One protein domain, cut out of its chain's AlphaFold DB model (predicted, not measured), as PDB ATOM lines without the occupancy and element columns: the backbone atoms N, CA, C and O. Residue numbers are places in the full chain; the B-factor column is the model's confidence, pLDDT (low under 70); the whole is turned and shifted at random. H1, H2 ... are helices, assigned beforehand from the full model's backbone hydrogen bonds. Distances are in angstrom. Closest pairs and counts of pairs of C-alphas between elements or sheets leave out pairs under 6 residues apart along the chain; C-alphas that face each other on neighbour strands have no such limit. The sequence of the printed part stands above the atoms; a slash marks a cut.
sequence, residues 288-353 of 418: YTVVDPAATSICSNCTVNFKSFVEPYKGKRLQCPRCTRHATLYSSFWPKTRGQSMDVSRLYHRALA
ATOM      1  N   TYR A 288     194.817 198.174 234.720       43.78
ATOM      2  CA  TYR A 288     194.706 196.853 234.070       43.78
ATOM      3  C   TYR A 288     195.401 195.679 234.780       43.78
ATOM      4  O   TYR A 288     195.385 194.554 234.276       43.78
ATOM      5  N   THR A 289     196.000 195.899 235.945       44.56
ATOM      6  CA  THR A 289     196.804 194.897 236.649       44.56
ATOM      7  C   THR A 289     196.006 194.195 237.736       44.56
ATOM      8  O   THR A 289     196.251 194.424 238.915       44.56
ATOM      9  N   VAL A 290     195.058 193.326 237.376       49.91
ATOM     10  CA  VAL A 290     194.633 192.302 238.339       49.91
ATOM     11  C   VAL A 290     194.092 191.044 237.666       49.91
ATOM     12  O   VAL A 290     193.084 191.093 236.957       49.91
ATOM     13  N   VAL A 291     194.725 189.911 237.981       50.94
ATOM     14  CA  VAL A 291     194.014 188.663 238.281       50.94
ATOM     15  C   VAL A 291     193.545 188.823 239.730       50.94
ATOM     16  O   VAL A 291     194.225 188.406 240.658       50.94
ATOM     17  N   ASP A 292     192.462 189.572 239.945       47.47
ATOM     18  CA  ASP A 292     191.858 189.685 241.278       47.47
ATOM     19  C   ASP A 292     190.937 188.471 241.440       47.47
ATOM     20  O   ASP A 292     190.066 188.276 240.582       47.47
ATOM     21  N   PRO A 293     191.063 187.659 242.497       45.66
ATOM     22  CA  PRO A 293     190.034 186.682 242.841       45.66
ATOM     23  C   PRO A 293     188.647 187.327 243.025       45.66
ATOM     24  O   PRO A 293     187.638 186.661 242.809       45.66
ATOM     25  N   ALA A 294     188.590 188.624 243.362       50.97
ATOM     26  CA  ALA A 294     187.373 189.429 243.459       50.97
ATOM     27  C   ALA A 294     186.996 190.184 242.156       50.97
ATOM     28  O   ALA A 294     186.039 190.965 242.156       50.97
ATOM     29  N   ALA A 295     187.710 189.984 241.034       56.41
ATOM     30  CA  ALA A 295     187.426 190.671 239.766       56.41
ATOM     31  C   ALA A 295     186.178 190.143 239.043       56.41
ATOM     32  O   ALA A 295     185.814 188.971 239.078       56.41
ATOM     33  N   THR A 296     185.566 191.065 238.303       63.78
ATOM     34  CA  THR A 296     184.172 191.092 237.851       63.78
ATOM     35  C   THR A 296     183.929 190.552 236.434       63.78
ATOM     36  O   THR A 296     182.830 190.721 235.900       63.78
ATOM     37  N   SER A 297     184.929 189.975 235.750       77.19
ATOM     38  CA  SER A 297     184.809 189.572 234.335       77.19
ATOM     39  C   SER A 297     185.760 188.448 233.908       77.19
ATOM     40  O   SER A 297     186.897 188.364 234.365       77.19
ATOM     41  N   ILE A 298     185.302 187.625 232.955       82.56
ATOM     42  CA  ILE A 298     186.043 186.497 232.370       82.56
ATOM     43  C   ILE A 298     186.475 186.855 230.944       82.56
ATOM     44  O   ILE A 298     185.665 187.309 230.129       82.56
ATOM     45  N   CYS A 299     187.749 186.641 230.610       84.94
ATOM     46  CA  CYS A 299     188.241 186.858 229.253       84.94
ATOM     47  C   CYS A 299     187.618 185.866 228.260       84.94
ATOM     48  O   CYS A 299     187.771 184.658 228.384       84.94
ATOM     49  N   SER A 300     187.015 186.382 227.192       86.69
ATOM     50  CA  SER A 300     186.401 185.573 226.128       86.69
ATOM     51  C   SER A 300     187.374 184.732 225.292       86.69
ATOM     52  O   SER A 300     186.924 183.827 224.596       86.69
ATOM     53  N   ASN A 301     188.678 185.031 225.320       88.38
ATOM     54  CA  ASN A 301     189.687 184.271 224.578       88.38
ATOM     55  C   ASN A 301     190.367 183.204 225.443       88.38
ATOM     56  O   ASN A 301     190.441 182.046 225.056       88.38
ATOM     57  N   CYS A 302     190.881 183.597 226.609       87.00
ATOM     58  CA  CYS A 302     191.723 182.728 227.436       87.00
ATOM     59  C   CYS A 302     191.120 182.374 228.797       87.00
ATOM     60  O   CYS A 302     191.834 181.837 229.636       87.00
ATOM     61  N   THR A 303     189.859 182.749 229.033       86.81
ATOM     62  CA  THR A 303     189.058 182.424 230.227       86.81
ATOM     63  C   THR A 303     189.634 182.863 231.572       86.81
ATOM     64  O   THR A 303     189.060 182.538 232.605       86.81
ATOM     65  N   VAL A 304     190.728 183.630 231.593       82.88
ATOM     66  CA  VAL A 304     191.275 184.190 232.834       82.88
ATOM     67  C   VAL A 304     190.365 185.290 233.372       82.88
ATOM     68  O   VAL A 304     189.813 186.088 232.600       82.88
ATOM     69  N   ASN A 305     190.246 185.346 234.696       80.69
ATOM     70  CA  ASN A 305     189.597 186.451 235.388       80.69
ATOM     71  C   ASN A 305     190.470 187.698 235.283       80.69
ATOM     72  O   ASN A 305     191.693 187.621 235.423       80.69
ATOM     73  N   PHE A 306     189.846 188.842 235.019       77.38
ATOM     74  CA  PHE A 306     190.554 190.114 234.981       77.38
ATOM     75  C   PHE A 306     189.639 191.281 235.344       77.38
ATOM     76  O   PHE A 306     188.421 191.233 235.153       77.38
ATOM     77  N   LYS A 307     190.235 192.366 235.837       71.12
ATOM     78  CA  LYS A 307     189.508 193.602 236.134       71.12
ATOM     79  C   LYS A 307     189.290 194.425 234.860       71.12
ATOM     80  O   LYS A 307     190.241 194.929 234.266       71.12
ATOM     81  N   SER A 308     188.031 194.569 234.441       64.38
ATOM     82  CA  SER A 308     187.633 195.474 233.352       64.38
ATOM     83  C   SER A 308     187.157 196.814 233.915       64.38
ATOM     84  O   SER A 308     186.331 196.846 234.822       64.38
ATOM     85  N   PHE A 309     187.631 197.921 233.336       59.03
ATOM     86  CA  PHE A 309     187.155 199.289 233.625       59.03
ATOM     87  C   PHE A 309     186.177 199.792 232.563       59.03
ATOM     88  O   PHE A 309     185.669 200.907 232.646       59.03
ATOM     89  N   VAL A 310     185.921 198.968 231.546       55.66
ATOM     90  CA  VAL A 310     184.901 199.207 230.533       55.66
ATOM     91  C   VAL A 310     183.646 198.474 230.985       55.66
ATOM     92  O   VAL A 310     183.678 197.251 231.150       55.66
ATOM     93  N   GLU A 311     182.548 199.210 231.182       54.19
ATOM     94  CA  GLU A 311     181.243 198.599 231.435       54.19
ATOM     95  C   GLU A 311     180.886 197.664 230.267       54.19
ATOM     96  O   GLU A 311     180.963 198.077 229.100       54.19
ATOM     97  N   PRO A 312     180.501 196.404 230.536       52.41
ATOM     98  CA  PRO A 312     180.075 195.492 229.489       52.41
ATOM     99  C   PRO A 312     178.786 196.012 228.849       52.41
ATOM    100  O   PRO A 312     177.683 195.815 229.352       52.41
ATOM    101  N   TYR A 313     178.910 196.671 227.697       55.25
ATOM    102  CA  TYR A 313     177.757 196.947 226.850       55.25
ATOM    103  C   TYR A 313     177.209 195.618 226.314       55.25
ATOM    104  O   TYR A 313     177.986 194.752 225.896       55.25
ATOM    105  N   LYS A 314     175.877 195.448 226.318       48.88
ATOM    106  CA  LYS A 314     175.211 194.202 225.896       48.88
ATOM    107  C   LYS A 314     175.784 193.700 224.563       48.88
ATOM    108  O   LYS A 314     175.725 194.397 223.552       48.88
ATOM    109  N   GLY A 315     176.333 192.483 224.576       55.34
ATOM    110  CA  GLY A 315     176.813 191.773 223.385       55.34
ATOM    111  C   GLY A 315     178.301 191.931 223.033       55.34
ATOM    112  O   GLY A 315     178.739 191.306 222.068       55.34
ATOM    113  N   LYS A 316     179.106 192.705 223.780       64.94
ATOM    114  CA  LYS A 316     180.565 192.770 223.549       64.94
ATOM    115  C   LYS A 316     181.319 191.665 224.301       64.94
ATOM    116  O   LYS A 316     181.118 191.454 225.493       64.94
ATOM    117  N   ARG A 317     182.239 190.994 223.600       68.12
ATOM    118  CA  ARG A 317     183.196 190.042 224.183       68.12
ATOM    119  C   ARG A 317     184.297 190.809 224.924       68.12
ATOM    120  O   ARG A 317     185.025 191.575 224.299       68.12
ATOM    121  N   LEU A 318     184.418 190.601 226.235       77.19
ATOM    122  CA  LEU A 318     185.485 191.184 227.054       77.19
ATOM    123  C   LEU A 318     186.799 190.418 226.859       77.19
ATOM    124  O   LEU A 318     186.811 189.189 226.745       77.19
ATOM    125  N   GLN A 319     187.915 191.137 226.805       81.44
ATOM    126  CA  GLN A 319     189.243 190.575 226.561       81.44
ATOM    127  C   GLN A 319     190.228 191.139 227.580       81.44
ATOM    128  O   GLN A 319     190.207 192.337 227.857       81.44
ATOM    129  N   CYS A 320     191.068 190.269 228.145       84.50
ATOM    130  CA  CYS A 320     192.083 190.700 229.094       84.50
ATOM    131  C   CYS A 320     193.232 191.429 228.370       84.50
ATOM    132  O   CYS A 320     193.450 191.183 227.177       84.50
ATOM    133  N   PRO A 321     194.006 192.265 229.085       85.25
ATOM    134  CA  PRO A 321     195.121 193.027 228.516       85.25
ATOM    135  C   PRO A 321     196.122 192.175 227.731       85.25
ATOM    136  O   PRO A 321     196.488 192.545 226.618       85.25
ATOM    137  N   ARG A 322     196.459 190.982 228.243       89.50
ATOM    138  CA  ARG A 322     197.291 189.994 227.540       89.50
ATOM    139  C   ARG A 322     196.769 189.671 226.148       89.50
ATOM    140  O   ARG A 322     197.494 189.772 225.163       89.50
ATOM    141  N   CYS A 323     195.507 189.249 226.060       88.88
ATOM    142  CA  CYS A 323     194.932 188.845 224.778       88.88
ATOM    143  C   CYS A 323     194.829 190.034 223.825       88.88
ATOM    144  O   CYS A 323     195.022 189.847 222.629       88.88
ATOM    145  N   THR A 324     194.574 191.236 224.352       88.19
ATOM    146  CA  THR A 324     194.592 192.476 223.575       88.19
ATOM    147  C   THR A 324     195.969 192.750 222.998       88.19
ATOM    148  O   THR A 324     196.080 192.789 221.781       88.19
ATOM    149  N   ARG A 325     197.024 192.848 223.819       90.81
ATOM    150  CA  ARG A 325     198.393 193.080 223.328       90.81
ATOM    151  C   ARG A 325     198.813 192.017 222.316       90.81
ATOM    152  O   ARG A 325     199.354 192.349 221.268       90.81
ATOM    153  N   HIS A 326     198.529 190.746 222.598       93.00
ATOM    154  CA  HIS A 326     198.873 189.649 221.696       93.00
ATOM    155  C   HIS A 326     198.164 189.759 220.342       93.00
ATOM    156  O   HIS A 326     198.800 189.595 219.304       93.00
ATOM    157  N   ALA A 327     196.867 190.078 220.338       90.75
ATOM    158  CA  ALA A 327     196.126 190.324 219.107       90.75
ATOM    159  C   ALA A 327     196.661 191.546 218.358       90.75
ATOM    160  O   ALA A 327     196.739 191.508 217.133       90.75
ATOM    161  N   THR A 328     197.067 192.596 219.075       89.56
ATOM    162  CA  THR A 328     197.667 193.785 218.472       89.56
ATOM    163  C   THR A 328     199.009 193.470 217.808       89.56
ATOM    164  O   THR A 328     199.260 193.976 216.719       89.56
ATOM    165  N   LEU A 329     199.858 192.651 218.437       92.19
ATOM    166  CA  LEU A 329     201.193 192.305 217.932       92.19
ATOM    167  C   LEU A 329     201.150 191.304 216.777       92.19
ATOM    168  O   LEU A 329     201.828 191.483 215.774       92.19
ATOM    169  N   TYR A 330     200.366 190.237 216.918       92.75
ATOM    170  CA  TYR A 330     200.439 189.079 216.023       92.75
ATOM    171  C   TYR A 330     199.225 188.925 215.109       92.75
ATOM    172  O   TYR A 330     199.157 187.958 214.348       92.75
ATOM    173  N   SER A 331     198.229 189.810 215.226       90.38
ATOM    174  CA  SER A 331     196.933 189.688 214.545       90.38
ATOM    175  C   SER A 331     196.331 188.286 214.675       90.38
ATOM    176  O   SER A 331     195.750 187.745 213.736       90.38
ATOM    177  N   SER A 332     196.469 187.680 215.859       90.88
ATOM    178  CA  SER A 332     196.004 186.324 216.149       90.88
ATOM    179  C   SER A 332     195.524 186.198 217.594       90.88
ATOM    180  O   SER A 332     195.810 187.040 218.442       90.88
ATOM    181  N   PHE A 333     194.752 185.155 217.886       90.81
ATOM    182  CA  PHE A 333     194.280 184.875 219.239       90.81
ATOM    183  C   PHE A 333     195.395 184.244 220.072       90.81
ATOM    184  O   PHE A 333     196.020 183.273 219.639       90.81
ATOM    185  N   TRP A 334     195.600 184.739 221.298       91.75
ATOM    186  CA  TRP A 334     196.512 184.089 222.242       91.75
ATOM    187  C   TRP A 334     196.117 182.614 222.419       91.75
ATOM    188  O   TRP A 334     194.928 182.354 222.634       91.75
ATOM    189  N   PRO A 335     197.066 181.658 222.361       93.56
ATOM    190  CA  PRO A 335     198.530 181.843 222.333       93.56
ATOM    191  C   PRO A 335     199.182 181.801 220.937       93.56
ATOM    192  O   PRO A 335     200.408 181.873 220.823       93.56
ATOM    193  N   LYS A 336     198.393 181.648 219.868       92.44
ATOM    194  CA  LYS A 336     198.888 181.415 218.503       92.44
ATOM    195  C   LYS A 336     199.397 182.704 217.869       92.44
ATOM    196  O   LYS A 336     198.795 183.750 218.048       92.44
ATOM    197  N   THR A 337     200.442 182.627 217.054       89.81
ATOM    198  CA  THR A 337     201.031 183.789 216.350       89.81
ATOM    199  C   THR A 337     200.864 183.743 214.840       89.81
ATOM    200  O   THR A 337     201.306 184.645 214.138       89.81
ATOM    201  N   ARG A 338     200.228 182.687 214.321       81.38
ATOM    202  CA  ARG A 338     199.945 182.490 212.895       81.38
ATOM    203  C   ARG A 338     198.580 181.828 212.708       81.38
ATOM    204  O   ARG A 338     198.095 181.144 213.611       81.38
ATOM    205  N   GLY A 339     198.003 181.987 211.515       62.12
ATOM    206  CA  GLY A 339     196.981 181.065 211.006       62.12
ATOM    207  C   GLY A 339     195.526 181.539 210.981       62.12
ATOM    208  O   GLY A 339     194.651 180.693 211.145       62.12
ATOM    209  N   GLN A 340     195.226 182.824 210.752       58.47
ATOM    210  CA  GLN A 340     193.854 183.255 210.422       58.47
ATOM    211  C   GLN A 340     193.824 184.330 209.326       58.47
ATOM    212  O   GLN A 340     194.732 185.147 209.228       58.47
ATOM    213  N   SER A 341     192.773 184.304 208.496       50.69
ATOM    214  CA  SER A 341     192.543 185.220 207.362       50.69
ATOM    215  C   SER A 341     191.850 186.534 207.745       50.69
ATOM    216  O   SER A 341     191.719 187.421 206.905       50.69
ATOM    217  N   MET A 342     191.391 186.670 208.994       58.12
ATOM    218  CA  MET A 342     190.765 187.888 209.509       58.12
ATOM    219  C   MET A 342     191.717 188.638 210.435       58.12
ATOM    220  O   MET A 342     192.371 188.033 211.280       58.12
ATOM    221  N   ASP A 343     191.739 189.964 210.301       66.94
ATOM    222  CA  ASP A 343     192.479 190.881 211.168       66.94
ATOM    223  C   ASP A 343     191.893 190.842 212.594       66.94
ATOM    224  O   ASP A 343     190.938 191.553 212.927       66.94
ATOM    225  N   VAL A 344     192.436 189.944 213.427       73.69
ATOM    226  CA  VAL A 344     192.014 189.755 214.821       73.69
ATOM    227  C   VAL A 344     192.204 191.051 215.607       73.69
ATOM    228  O   VAL A 344     191.334 191.394 216.403       73.69
ATOM    229  N   SER A 345     193.250 191.830 215.327       66.44
ATOM    230  CA  SER A 345     193.506 193.116 215.985       66.44
ATOM    231  C   SER A 345     192.297 194.062 215.888       66.44
ATOM    232  O   SER A 345     191.860 194.642 216.887       66.44
ATOM    233  N   ARG A 346     191.622 194.126 214.728       67.25
ATOM    234  CA  ARG A 346     190.392 194.935 214.569       67.25
ATOM    235  C   ARG A 346     189.233 194.490 215.457       67.25
ATOM    236  O   ARG A 346     188.456 195.339 215.901       67.25
ATOM    237  N   LEU A 347     189.093 193.189 215.727       66.12
ATOM    238  CA  LEU A 347     188.069 192.681 216.651       66.12
ATOM    239  C   LEU A 347     188.321 193.191 218.077       66.12
ATOM    240  O   LEU A 347     187.370 193.553 218.772       66.12
ATOM    241  N   TYR A 348     189.592 193.276 218.475       65.69
ATOM    242  CA  TYR A 348     190.021 193.713 219.803       65.69
ATOM    243  C   TYR A 348     189.940 195.244 219.958       65.69
ATOM    244  O   TYR A 348     189.369 195.744 220.930       65.69
ATOM    245  N   HIS A 349     190.375 196.024 218.961       60.56
ATOM    246  CA  HIS A 349     190.270 197.491 219.007       60.56
ATOM    247  C   HIS A 349     188.818 198.003 218.974       60.56
ATOM    248  O   HIS A 349     188.497 199.011 219.610       60.56
ATOM    249  N   ARG A 350     187.893 197.294 218.306       53.56
ATOM    250  CA  ARG A 350     186.457 197.641 218.310       53.56
ATOM    251  C   ARG A 350     185.800 197.420 219.681       53.56
ATOM    252  O   ARG A 350     184.810 198.090 220.002       53.56
ATOM    253  N   ALA A 351     186.343 196.519 220.503       48.41
ATOM    254  CA  ALA A 351     185.869 196.286 221.865       48.41
ATOM    255  C   ALA A 351     186.176 197.483 222.785       48.41
ATOM    256  O   ALA A 351     185.275 197.908 223.511       48.41
ATOM    257  N   LEU A 352     187.362 198.094 222.650       45.34
ATOM    258  CA  LEU A 352     187.847 199.238 223.446       45.34
ATOM    259  C   LEU A 352     187.342 200.617 222.989       45.34
ATOM    260  O   LEU A 352     187.501 201.605 223.705       45.34
ATOM    261  N   ALA A 353     186.725 200.712 221.808       43.03
ATOM    262  CA  ALA A 353     186.099 201.948 221.354       43.03
ATOM    263  C   ALA A 353     184.940 202.341 222.292       43.03
ATOM    264  O   ALA A 353     183.847 201.764 222.234       43.03
TER     265      ALA A 353
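This is residues 288 to 353 of the 418 residues of the protein "Histone-lysine N-methyltransferase SET9" of Wickerhamiella sorbophila (UniProt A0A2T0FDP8). There is little regular structure here: a long looping stretch, residues 288 to 320, makes one end, and two short helices, H1 then H2, fold into a hairpin towards the other end, with their link, residues 331 to 343, looping beyond. The printed part has 66 residues, 19 of them in named helices, with no named strand; the class is all helix. It is compact, with a radius of gyration of the C-alphas of 11.8 A, yet elongated, spanning 36 by 22 by 15 A.

Start at C-alpha 288, (194.706, 196.853, 234.070), and pass residues 288 to 320, which hold no named element. Find C-alpha 321 at (195.121, 193.027, 228.516); from there H1, residues 321 to 330, runs 14.1 A. H2, residues 344 to 352, runs 13.5 A to C-alpha 352 at (187.847, 199.238, 223.446).

H1 and H2 form a helical hairpin and touch; their closest C-alphas, of Thr 328 and Ser 345, are 4.9 A apart. They run opposite ways at a tilt of 37 degrees, only just steep. Each O i to N i+4 pair of H1 is within hydrogen-bond range, against 3 of 5 in H2.

Look to Ala 294 and Ser 341 for the C-alphas farthest apart, 36.7 A. The printed part has no cut, and the link from H1 to H2 is long, 13 residues. The mean pLDDT of the printed part is 71.0; 33 residues are under 70, among them 288 to 296 and 345 to 353.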